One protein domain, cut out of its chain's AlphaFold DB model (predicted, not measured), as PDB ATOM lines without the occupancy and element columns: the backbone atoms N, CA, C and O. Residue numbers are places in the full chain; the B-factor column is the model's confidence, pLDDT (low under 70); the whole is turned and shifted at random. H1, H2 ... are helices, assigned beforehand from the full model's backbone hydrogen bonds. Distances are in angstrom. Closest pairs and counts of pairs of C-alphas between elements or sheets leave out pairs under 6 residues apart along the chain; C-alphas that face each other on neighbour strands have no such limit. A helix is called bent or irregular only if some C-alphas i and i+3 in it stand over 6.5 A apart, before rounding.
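This is residues 682 to 743 of the 743 residues of the protein "RecQ family helicase" of Pyrenophora teres f. maculata (UniProt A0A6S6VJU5). One longer helix, H1, is met near its middle by the end of a shorter helix, H2, which comes in at a slant, and the long link between the two folds back from the far end of H1 to the start of H2. Past H2 the chain runs off as a tail with no named element, and residues 735 to 743 stick out from the body and add to its length. The printed part has 62 residues with two named helices, H1 then H2, and no named strand; the class is all helix, though only 29 residues, under half, are in named elements. The whole is loose, with a radius of gyration of the C-alphas of 13.4 A, and spans 42 by 29 by 17 A.

H1, residues 689 to 706, runs 26.1 A from C-alpha 689 at (190.739, 152.944, 110.509) to C-alpha 706 at (179.774, 151.213, 134.184). It has a kink of 28 degrees near residue 699, and is neither bent nor irregular, but only just: C-alphas 699 and 702 are 6.1 A apart. H2, residues 718 to 728, ends with C-alpha 728 at (177.764, 154.974, 118.918).

H1 touches H2 with residues 694 to 698 alone; their closest C-alphas, those of Arg 698 and Leu 728, are 7.0 A apart. Their lines stand at a steep tilt of 51 degrees, and they run the same way. Every O i to N i+4 pair is within hydrogen-bond range in H2, and 12 of 14 in H1.

The C-alphas of Ser 685 and Ser 742, the two farthest apart, are 42.4 A from each other. The printed part has no cut. The link from H1 to H2, 11 residues, is long. Residues 702 to 708, of which 702 to 706 belong to H1, stand free, as do residues 735 to 743, the chain's last. The mean pLDDT of the printed part is 74.8, and residues 731 to 743 are under 70.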
ATOM      1  N   SER A 682     197.245 151.454 118.250       81.75
ATOM      2  CA  SER A 682     196.653 150.323 117.539       81.75
ATOM      3  C   SER A 682     196.810 150.527 116.040       81.75
ATOM      4  O   SER A 682     196.316 151.506 115.483       81.75
ATOM      5  N   TRP A 683     197.512 149.599 115.397       85.88
ATOM      6  CA  TRP A 683     197.662 149.572 113.948       85.88
ATOM      7  C   TRP A 683     196.376 149.064 113.292       85.88
ATOM      8  O   TRP A 683     195.708 148.172 113.816       85.88
ATOM      9  N   CYS A 684     196.029 149.616 112.133       85.69
ATOM     10  CA  CYS A 684     194.892 149.169 111.335       85.69
ATOM     11  C   CYS A 684     195.299 149.030 109.867       85.69
ATOM     12  O   CYS A 684     196.175 149.750 109.389       85.69
ATOM     13  N   SER A 685     194.671 148.092 109.152       86.94
ATOM     14  CA  SER A 685     194.878 147.951 107.709       86.94
ATOM     15  C   SER A 685     194.394 149.207 106.968       86.94
ATOM     16  O   SER A 685     193.430 149.838 107.426       86.94
ATOM     17  N   PRO A 686     194.995 149.550 105.813       83.12
ATOM     18  CA  PRO A 686     194.542 150.666 104.984       83.12
ATOM     19  C   PRO A 686     193.025 150.621 104.746       83.12
ATOM     20  O   PRO A 686     192.456 149.559 104.505       83.12
ATOM     21  N   GLY A 687     192.353 151.766 104.899       84.75
ATOM     22  CA  GLY A 687     190.894 151.895 104.758       84.75
ATOM     23  C   GLY A 687     190.051 151.415 105.951       84.75
ATOM     24  O   GLY A 687     188.883 151.778 106.044       84.75
ATOM     25  N   LYS A 688     190.613 150.668 106.916       87.06
ATOM     26  CA  LYS A 688     189.853 150.110 108.057       87.06
ATOM     27  C   LYS A 688     189.886 150.952 109.333       87.06
ATOM     28  O   LYS A 688     189.285 150.559 110.331       87.06
ATOM     29  N   ALA A 689     190.552 152.108 109.320       84.50
ATOM     30  CA  ALA A 689     190.739 152.944 110.509       84.50
ATOM     31  C   ALA A 689     189.416 153.306 111.207       84.50
ATOM     32  O   ALA A 689     189.315 153.196 112.427       84.50
ATOM     33  N   PHE A 690     188.390 153.675 110.435       84.50
ATOM     34  CA  PHE A 690     187.088 154.066 110.979       84.50
ATOM     35  C   PHE A 690     186.362 152.891 111.653       84.50
ATOM     36  O   PHE A 690     185.923 152.994 112.796       84.50
ATOM     37  N   THR A 691     186.329 151.725 111.002       85.62
ATOM     38  CA  THR A 691     185.773 150.484 111.570       85.62
ATOM     39  C   THR A 691     186.529 150.000 112.809       85.62
ATOM     40  O   THR A 691     185.913 149.572 113.791       85.62
ATOM     41  N   THR A 692     187.860 150.107 112.814       86.19
ATOM     42  CA  THR A 692     188.680 149.773 113.985       86.19
ATOM     43  C   THR A 692     188.386 150.726 115.143       86.19
ATOM     44  O   THR A 692     188.204 150.268 116.272       86.19
ATOM     45  N   ALA A 693     188.259 152.029 114.872       84.81
ATOM     46  CA  ALA A 693     187.895 153.025 115.876       84.81
ATOM     47  C   ALA A 693     186.525 152.723 116.502       84.81
ATOM     48  O   ALA A 693     186.436 152.655 117.724       84.81
ATOM     49  N   ILE A 694     185.491 152.428 115.697       86.56
ATOM     50  CA  ILE A 694     184.162 152.015 116.195       86.56
ATOM     51  C   ILE A 694     184.278 150.822 117.145       86.56
ATOM     52  O   ILE A 694     183.700 150.833 118.231       86.56
ATOM     53  N   THR A 695     185.037 149.799 116.752       85.94
ATOM     54  CA  THR A 695     185.196 148.569 117.540       85.94
ATOM     55  C   THR A 695     185.847 148.855 118.895       85.94
ATOM     56  O   THR A 695     185.371 148.387 119.932       85.94
ATOM     57  N   ILE A 696     186.908 149.670 118.908       87.00
ATOM     58  CA  ILE A 696     187.585 150.093 120.140       87.00
ATOM     59  C   ILE A 696     186.641 150.927 121.011       87.00
ATOM     60  O   ILE A 696     186.531 150.670 122.211       87.00
ATOM     61  N   CYS A 697     185.937 151.893 120.417       87.12
ATOM     62  CA  CYS A 697     184.996 152.759 121.116       87.12
ATOM     63  C   CYS A 697     183.864 151.957 121.757       87.12
ATOM     64  O   CYS A 697     183.648 152.120 122.950       87.12
ATOM     65  N   ARG A 698     183.215 151.032 121.036       86.44
ATOM     66  CA  ARG A 698     182.149 150.177 121.593       86.44
ATOM     67  C   ARG A 698     182.637 149.328 122.761       86.44
ATOM     68  O   ARG A 698     181.970 149.256 123.789       86.44
ATOM     69  N   ARG A 699     183.830 148.735 122.641       84.31
ATOM     70  CA  ARG A 699     184.428 147.943 123.726       84.31
ATOM     71  C   ARG A 699     184.680 148.791 124.974       84.31
ATOM     72  O   ARG A 699     184.437 148.328 126.080       84.31
ATOM     73  N   ARG A 700     185.160 150.026 124.800       85.19
ATOM     74  CA  ARG A 700     185.456 150.950 125.907       85.19
ATOM     75  C   ARG A 700     184.218 151.644 126.466       85.19
ATOM     76  O   ARG A 700     184.203 151.955 127.650       85.19
ATOM     77  N   GLN A 701     183.189 151.869 125.652       83.62
ATOM     78  CA  GLN A 701     181.953 152.547 126.045       83.62
ATOM     79  C   GLN A 701     181.262 151.804 127.191       83.62
ATOM     80  O   GLN A 701     180.881 152.435 128.171       83.62
ATOM     81  N   GLY A 702     181.184 150.470 127.124       80.12
ATOM     82  CA  GLY A 702     180.618 149.658 128.208       80.12
ATOM     83  C   GLY A 702     181.385 149.783 129.532       80.12
ATOM     84  O   GLY A 702     180.775 149.824 130.597       80.12
ATOM     85  N   ASP A 703     182.714 149.887 129.486       83.25
ATOM     86  CA  ASP A 703     183.539 150.081 130.685       83.25
ATOM     87  C   ASP A 703     183.389 151.495 131.259       83.25
ATOM     88  O   ASP A 703     183.194 151.654 132.463       83.25
ATOM     89  N   LEU A 704     183.426 152.515 130.394       85.56
ATOM     90  CA  LEU A 704     183.297 153.919 130.787       85.56
ATOM     91  C   LEU A 704     181.931 154.207 131.418       85.56
ATOM     92  O   LEU A 704     181.877 154.858 132.457       85.56
ATOM     93  N   LEU A 705     180.844 153.683 130.838       81.50
ATOM     94  CA  LEU A 705     179.490 153.853 131.372       81.50
ATOM     95  C   LEU A 705     179.318 153.161 132.729       81.50
ATOM     96  O   LEU A 705     178.776 153.766 133.647       81.50
ATOM     97  N   ARG A 706     179.830 151.931 132.895       81.31
ATOM     98  CA  ARG A 706     179.774 151.213 134.184       81.31
ATOM     99  C   ARG A 706     180.537 151.922 135.301       81.31
ATOM    100  O   ARG A 706     180.162 151.800 136.461       81.31
ATOM    101  N   GLN A 707     181.610 152.630 134.959       87.31
ATOM    102  CA  GLN A 707     182.458 153.344 135.917       87.31
ATOM    103  C   GLN A 707     182.119 154.839 136.027       87.31
ATOM    104  O   GLN A 707     182.843 155.569 136.702       87.31
ATOM    105  N   SER A 708     181.059 155.312 135.357       85.94
ATOM    106  CA  SER A 708     180.691 156.735 135.278       85.94
ATOM    107  C   SER A 708     181.854 157.648 134.853       85.94
ATOM    108  O   SER A 708     182.005 158.773 135.331       85.94
ATOM    109  N   GLN A 709     182.703 157.161 133.948       86.44
ATOM    110  CA  GLN A 709     183.859 157.881 133.421       86.44
ATOM    111  C   GLN A 709     183.542 158.556 132.085       86.44
ATOM    112  O   GLN A 709     182.695 158.111 131.313       86.44
ATOM    113  N   LYS A 710     184.261 159.642 131.790       84.75
ATOM    114  CA  LYS A 710     184.112 160.409 130.547       84.75
ATOM    115  C   LYS A 710     185.204 160.031 129.549       84.75
ATOM    116  O   LYS A 710     186.348 159.795 129.935       84.75
ATOM    117  N   GLY A 711     184.859 160.023 128.264       83.62
ATOM    118  CA  GLY A 711     185.791 159.826 127.154       83.62
ATOM    119  C   GLY A 711     185.648 160.935 126.113       83.62
ATOM    120  O   GLY A 711     184.575 161.516 125.974       83.62
ATOM    121  N   ILE A 712     186.729 161.229 125.392       86.44
ATOM    122  CA  ILE A 712     186.738 162.180 124.272       86.44
ATOM    123  C   ILE A 712     187.325 161.465 123.058       86.44
ATOM    124  O   ILE A 712     188.343 160.781 123.178       86.44
ATOM    125  N   ILE A 713     186.687 161.626 121.897       83.44
ATOM    126  CA  ILE A 713     187.135 161.060 120.622       83.44
ATOM    127  C   ILE A 713     187.401 162.222 119.664       83.44
ATOM    128  O   ILE A 713     186.507 163.018 119.399       83.44
ATOM    129  N   TYR A 714     188.627 162.303 119.145       81.94
ATOM    130  CA  TYR A 714     189.008 163.278 118.123       81.94
ATOM    131  C   TYR A 714     189.029 162.613 116.746       81.94
ATOM    132  O   TYR A 714     189.615 161.543 116.576       81.94
ATOM    133  N   LEU A 715     188.401 163.255 115.761       80.62
ATOM    134  CA  LEU A 715     188.344 162.807 114.367       80.62
ATOM    135  C   LEU A 715     188.764 163.946 113.437       80.62
ATOM    136  O   LEU A 715     188.786 165.107 113.834       80.62
ATOM    137  N   ARG A 716     189.108 163.599 112.193       78.31
ATOM    138  CA  ARG A 716     189.672 164.547 111.220       78.31
ATOM    139  C   ARG A 716     188.645 165.472 110.563       78.31
ATOM    140  O   ARG A 716     189.044 166.491 110.022       78.31
ATOM    141  N   SER A 717     187.356 165.131 110.580       79.44
ATOM    142  CA  SER A 717     186.313 165.959 109.963       79.44
ATOM    143  C   SER A 717     185.007 165.923 110.750       79.44
ATOM    144  O   SER A 717     184.703 164.943 111.436       79.44
ATOM    145  N   LYS A 718     184.208 166.988 110.610       80.00
ATOM    146  CA  LYS A 718     182.875 167.101 111.217       80.00
ATOM    147  C   LYS A 718     181.947 165.966 110.770       80.00
ATOM    148  O   LYS A 718     181.308 165.344 111.610       80.00
ATOM    149  N   GLN A 719     181.963 165.630 109.480       83.50
ATOM    150  CA  GLN A 719     181.166 164.534 108.921       83.50
ATOM    151  C   GLN A 719     181.515 163.175 109.553       83.50
ATOM    152  O   GLN A 719     180.628 162.369 109.837       83.50
ATOM    153  N   LEU A 720     182.802 162.917 109.827       84.94
ATOM    154  CA  LEU A 720     183.216 161.705 110.538       84.94
ATOM    155  C   LEU A 720     182.729 161.710 111.991       84.94
ATOM    156  O   LEU A 720     182.324 160.656 112.480       84.94
ATOM    157  N   CYS A 721     182.748 162.863 112.672       85.38
ATOM    158  CA  CYS A 721     182.173 163.005 114.014       85.38
ATOM    159  C   CYS A 721     180.682 162.680 114.026       85.38
ATOM    160  O   CYS A 721     180.254 161.886 114.857       85.38
ATOM    161  N   GLU A 722     179.917 163.243 113.092       86.12
ATOM    162  CA  GLU A 722     178.476 163.006 112.964       86.12
ATOM    163  C   GLU A 722     178.172 161.531 112.694       86.12
ATOM    164  O   GLU A 722     177.372 160.915 113.398       86.12
ATOM    165  N   THR A 723     178.893 160.930 111.745       86.69
ATOM    166  CA  THR A 723     178.744 159.511 111.406       86.69
ATOM    167  C   THR A 723     179.071 158.617 112.604       86.69
ATOM    168  O   THR A 723     178.307 157.711 112.935       86.69
ATOM    169  N   LEU A 724     180.197 158.860 113.288       85.62
ATOM    170  CA  LEU A 724     180.613 158.035 114.421       85.62
ATOM    171  C   LEU A 724     179.661 158.187 115.612       85.62
ATOM    172  O   LEU A 724     179.331 157.195 116.260       85.62
ATOM    173  N   ALA A 725     179.211 159.409 115.891       86.38
ATOM    174  CA  ALA A 725     178.262 159.684 116.959       86.38
ATOM    175  C   ALA A 725     176.924 158.980 116.721       86.38
ATOM    176  O   ALA A 725     176.414 158.346 117.644       86.38
ATOM    177  N   GLY A 726     176.423 158.987 115.480       85.25
ATOM    178  CA  GLY A 726     175.245 158.212 115.087       85.25
ATOM    179  C   GLY A 726     175.428 156.706 115.313       85.25
ATOM    180  O   GLY A 726     174.552 156.047 115.863       85.25
ATOM    181  N   VAL A 727     176.602 156.159 114.979       85.69
ATOM    182  CA  VAL A 727     176.915 154.724 115.153       85.69
ATOM    183  C   VAL A 727     177.080 154.305 116.623       85.69
ATOM    184  O   VAL A 727     176.853 153.134 116.959       85.69
ATOM    185  N   LEU A 728     177.520 155.219 117.491       84.25
ATOM    186  CA  LEU A 728     177.764 154.974 118.918       84.25
ATOM    187  C   LEU A 728     176.613 155.427 119.831       84.25
ATOM    188  O   LEU A 728     176.638 155.102 121.020       84.25
ATOM    189  N   GLY A 729     175.633 156.167 119.303       81.25
ATOM    190  CA  GLY A 729     174.526 156.737 120.074       81.25
ATOM    191  C   GLY A 729     174.980 157.758 121.123       81.25
ATOM    192  O   GLY A 729     174.443 157.779 122.226       81.25
ATOM    193  N   VAL A 730     176.014 158.553 120.824       76.00
ATOM    194  CA  VAL A 730     176.598 159.533 121.760       76.00
ATOM    195  C   VAL A 730     176.362 160.969 121.299       76.00
ATOM    196  O   VAL A 730     176.221 161.239 120.111       76.00
ATOM    197  N   ILE A 731     176.346 161.899 122.253       68.62
ATOM    198  CA  ILE A 731     176.130 163.328 122.000       68.62
ATOM    199  C   ILE A 731     177.348 163.923 121.277       68.62
ATOM    200  O   ILE A 731     178.493 163.704 121.681       68.62
ATOM    201  N   ILE A 732     177.100 164.717 120.233       62.03
ATOM    202  CA  ILE A 732     178.127 165.505 119.546       62.03
ATOM    203  C   ILE A 732     178.275 166.837 120.278       62.03
ATOM    204  O   ILE A 732     177.352 167.645 120.291       62.03
ATOM    205  N   ILE A 733     179.453 167.103 120.842       58.53
ATOM    206  CA  ILE A 733     179.803 168.448 121.309       58.53
ATOM    207  C   ILE A 733     180.565 169.130 120.179       58.53
ATOM    208  O   ILE A 733     181.748 168.863 119.958       58.53
ATOM    209  N   THR A 734     179.886 170.008 119.445       52.22
ATOM    210  CA  THR A 734     180.555 170.866 118.466       52.22
ATOM    211  C   THR A 734     181.128 172.064 119.217       52.22
ATOM    212  O   THR A 734     180.384 172.771 119.889       52.22
ATOM    213  N   LEU A 735     182.437 172.318 119.105       41.34
ATOM    214  CA  LEU A 735     183.081 173.558 119.572       41.34
ATOM    215  C   LEU A 735     182.677 174.740 118.666       41.34
ATOM    216  O   LEU A 735     183.514 175.383 118.046       41.34
ATOM    217  N   MET A 736     181.380 175.002 118.550       32.94
ATOM    218  CA  MET A 736     180.854 176.288 118.107       32.94
ATOM    219  C   MET A 736     180.555 177.115 119.361       32.94
ATOM    220  O   MET A 736     180.407 176.572 120.452       32.94
ATOM    221  N   SER A 737     180.575 178.435 119.209       28.83
ATOM    222  CA  SER A 737     180.443 179.443 120.262       28.83
ATOM    223  C   SER A 737     179.506 179.071 121.420       28.83
ATOM    224  O   SER A 737     178.472 178.441 121.234       28.83
ATOM    225  N   LYS A 738     179.878 179.541 122.612       29.33
ATOM    226  CA  LYS A 738     179.291 179.356 123.950       29.33
ATOM    227  C   LYS A 738     177.821 179.841 124.094       29.33
ATOM    228  O   LYS A 738     177.524 180.587 125.017       29.33
ATOM    229  N   THR A 739     176.912 179.439 123.208       28.50
ATOM    230  CA  THR A 739     175.483 179.809 123.221       28.50
ATOM    231  C   THR A 739     174.522 178.633 123.432       28.50
ATOM    232  O   THR A 739     173.324 178.862 123.457       28.50
ATOM    233  N   ALA A 740     174.996 177.399 123.645       27.48
ATOM    234  CA  ALA A 740     174.116 176.222 123.764       27.48
ATOM    235  C   ALA A 740     174.457 175.297 124.952       27.48
ATOM    236  O   ALA A 740     174.525 174.083 124.802       27.48
ATOM    237  N   LEU A 741     174.735 175.864 126.133       28.00
ATOM    238  CA  LEU A 741     174.908 175.096 127.383       28.00
ATOM    239  C   LEU A 741     173.908 175.508 128.480       28.00
ATOM    240  O   LEU A 741     174.151 175.282 129.662       28.00
ATOM    241  N   SER A 742     172.782 176.099 128.083       26.50
ATOM    242  CA  SER A 742     171.619 176.312 128.944       26.50
ATOM    243  C   SER A 742     170.400 175.640 128.320       26.50
ATOM    244  O   SER A 742     169.507 176.328 127.841       26.50
ATOM    245  N   GLU A 743     170.418 174.313 128.267       27.83
ATOM    246  CA  GLU A 743     169.236 173.450 128.147       27.83
ATOM    247  C   GLU A 743     169.577 172.058 128.686       27.83
ATOM    248  O   GLU A 743     170.677 171.548 128.353       27.83
TER     249      GLU A 743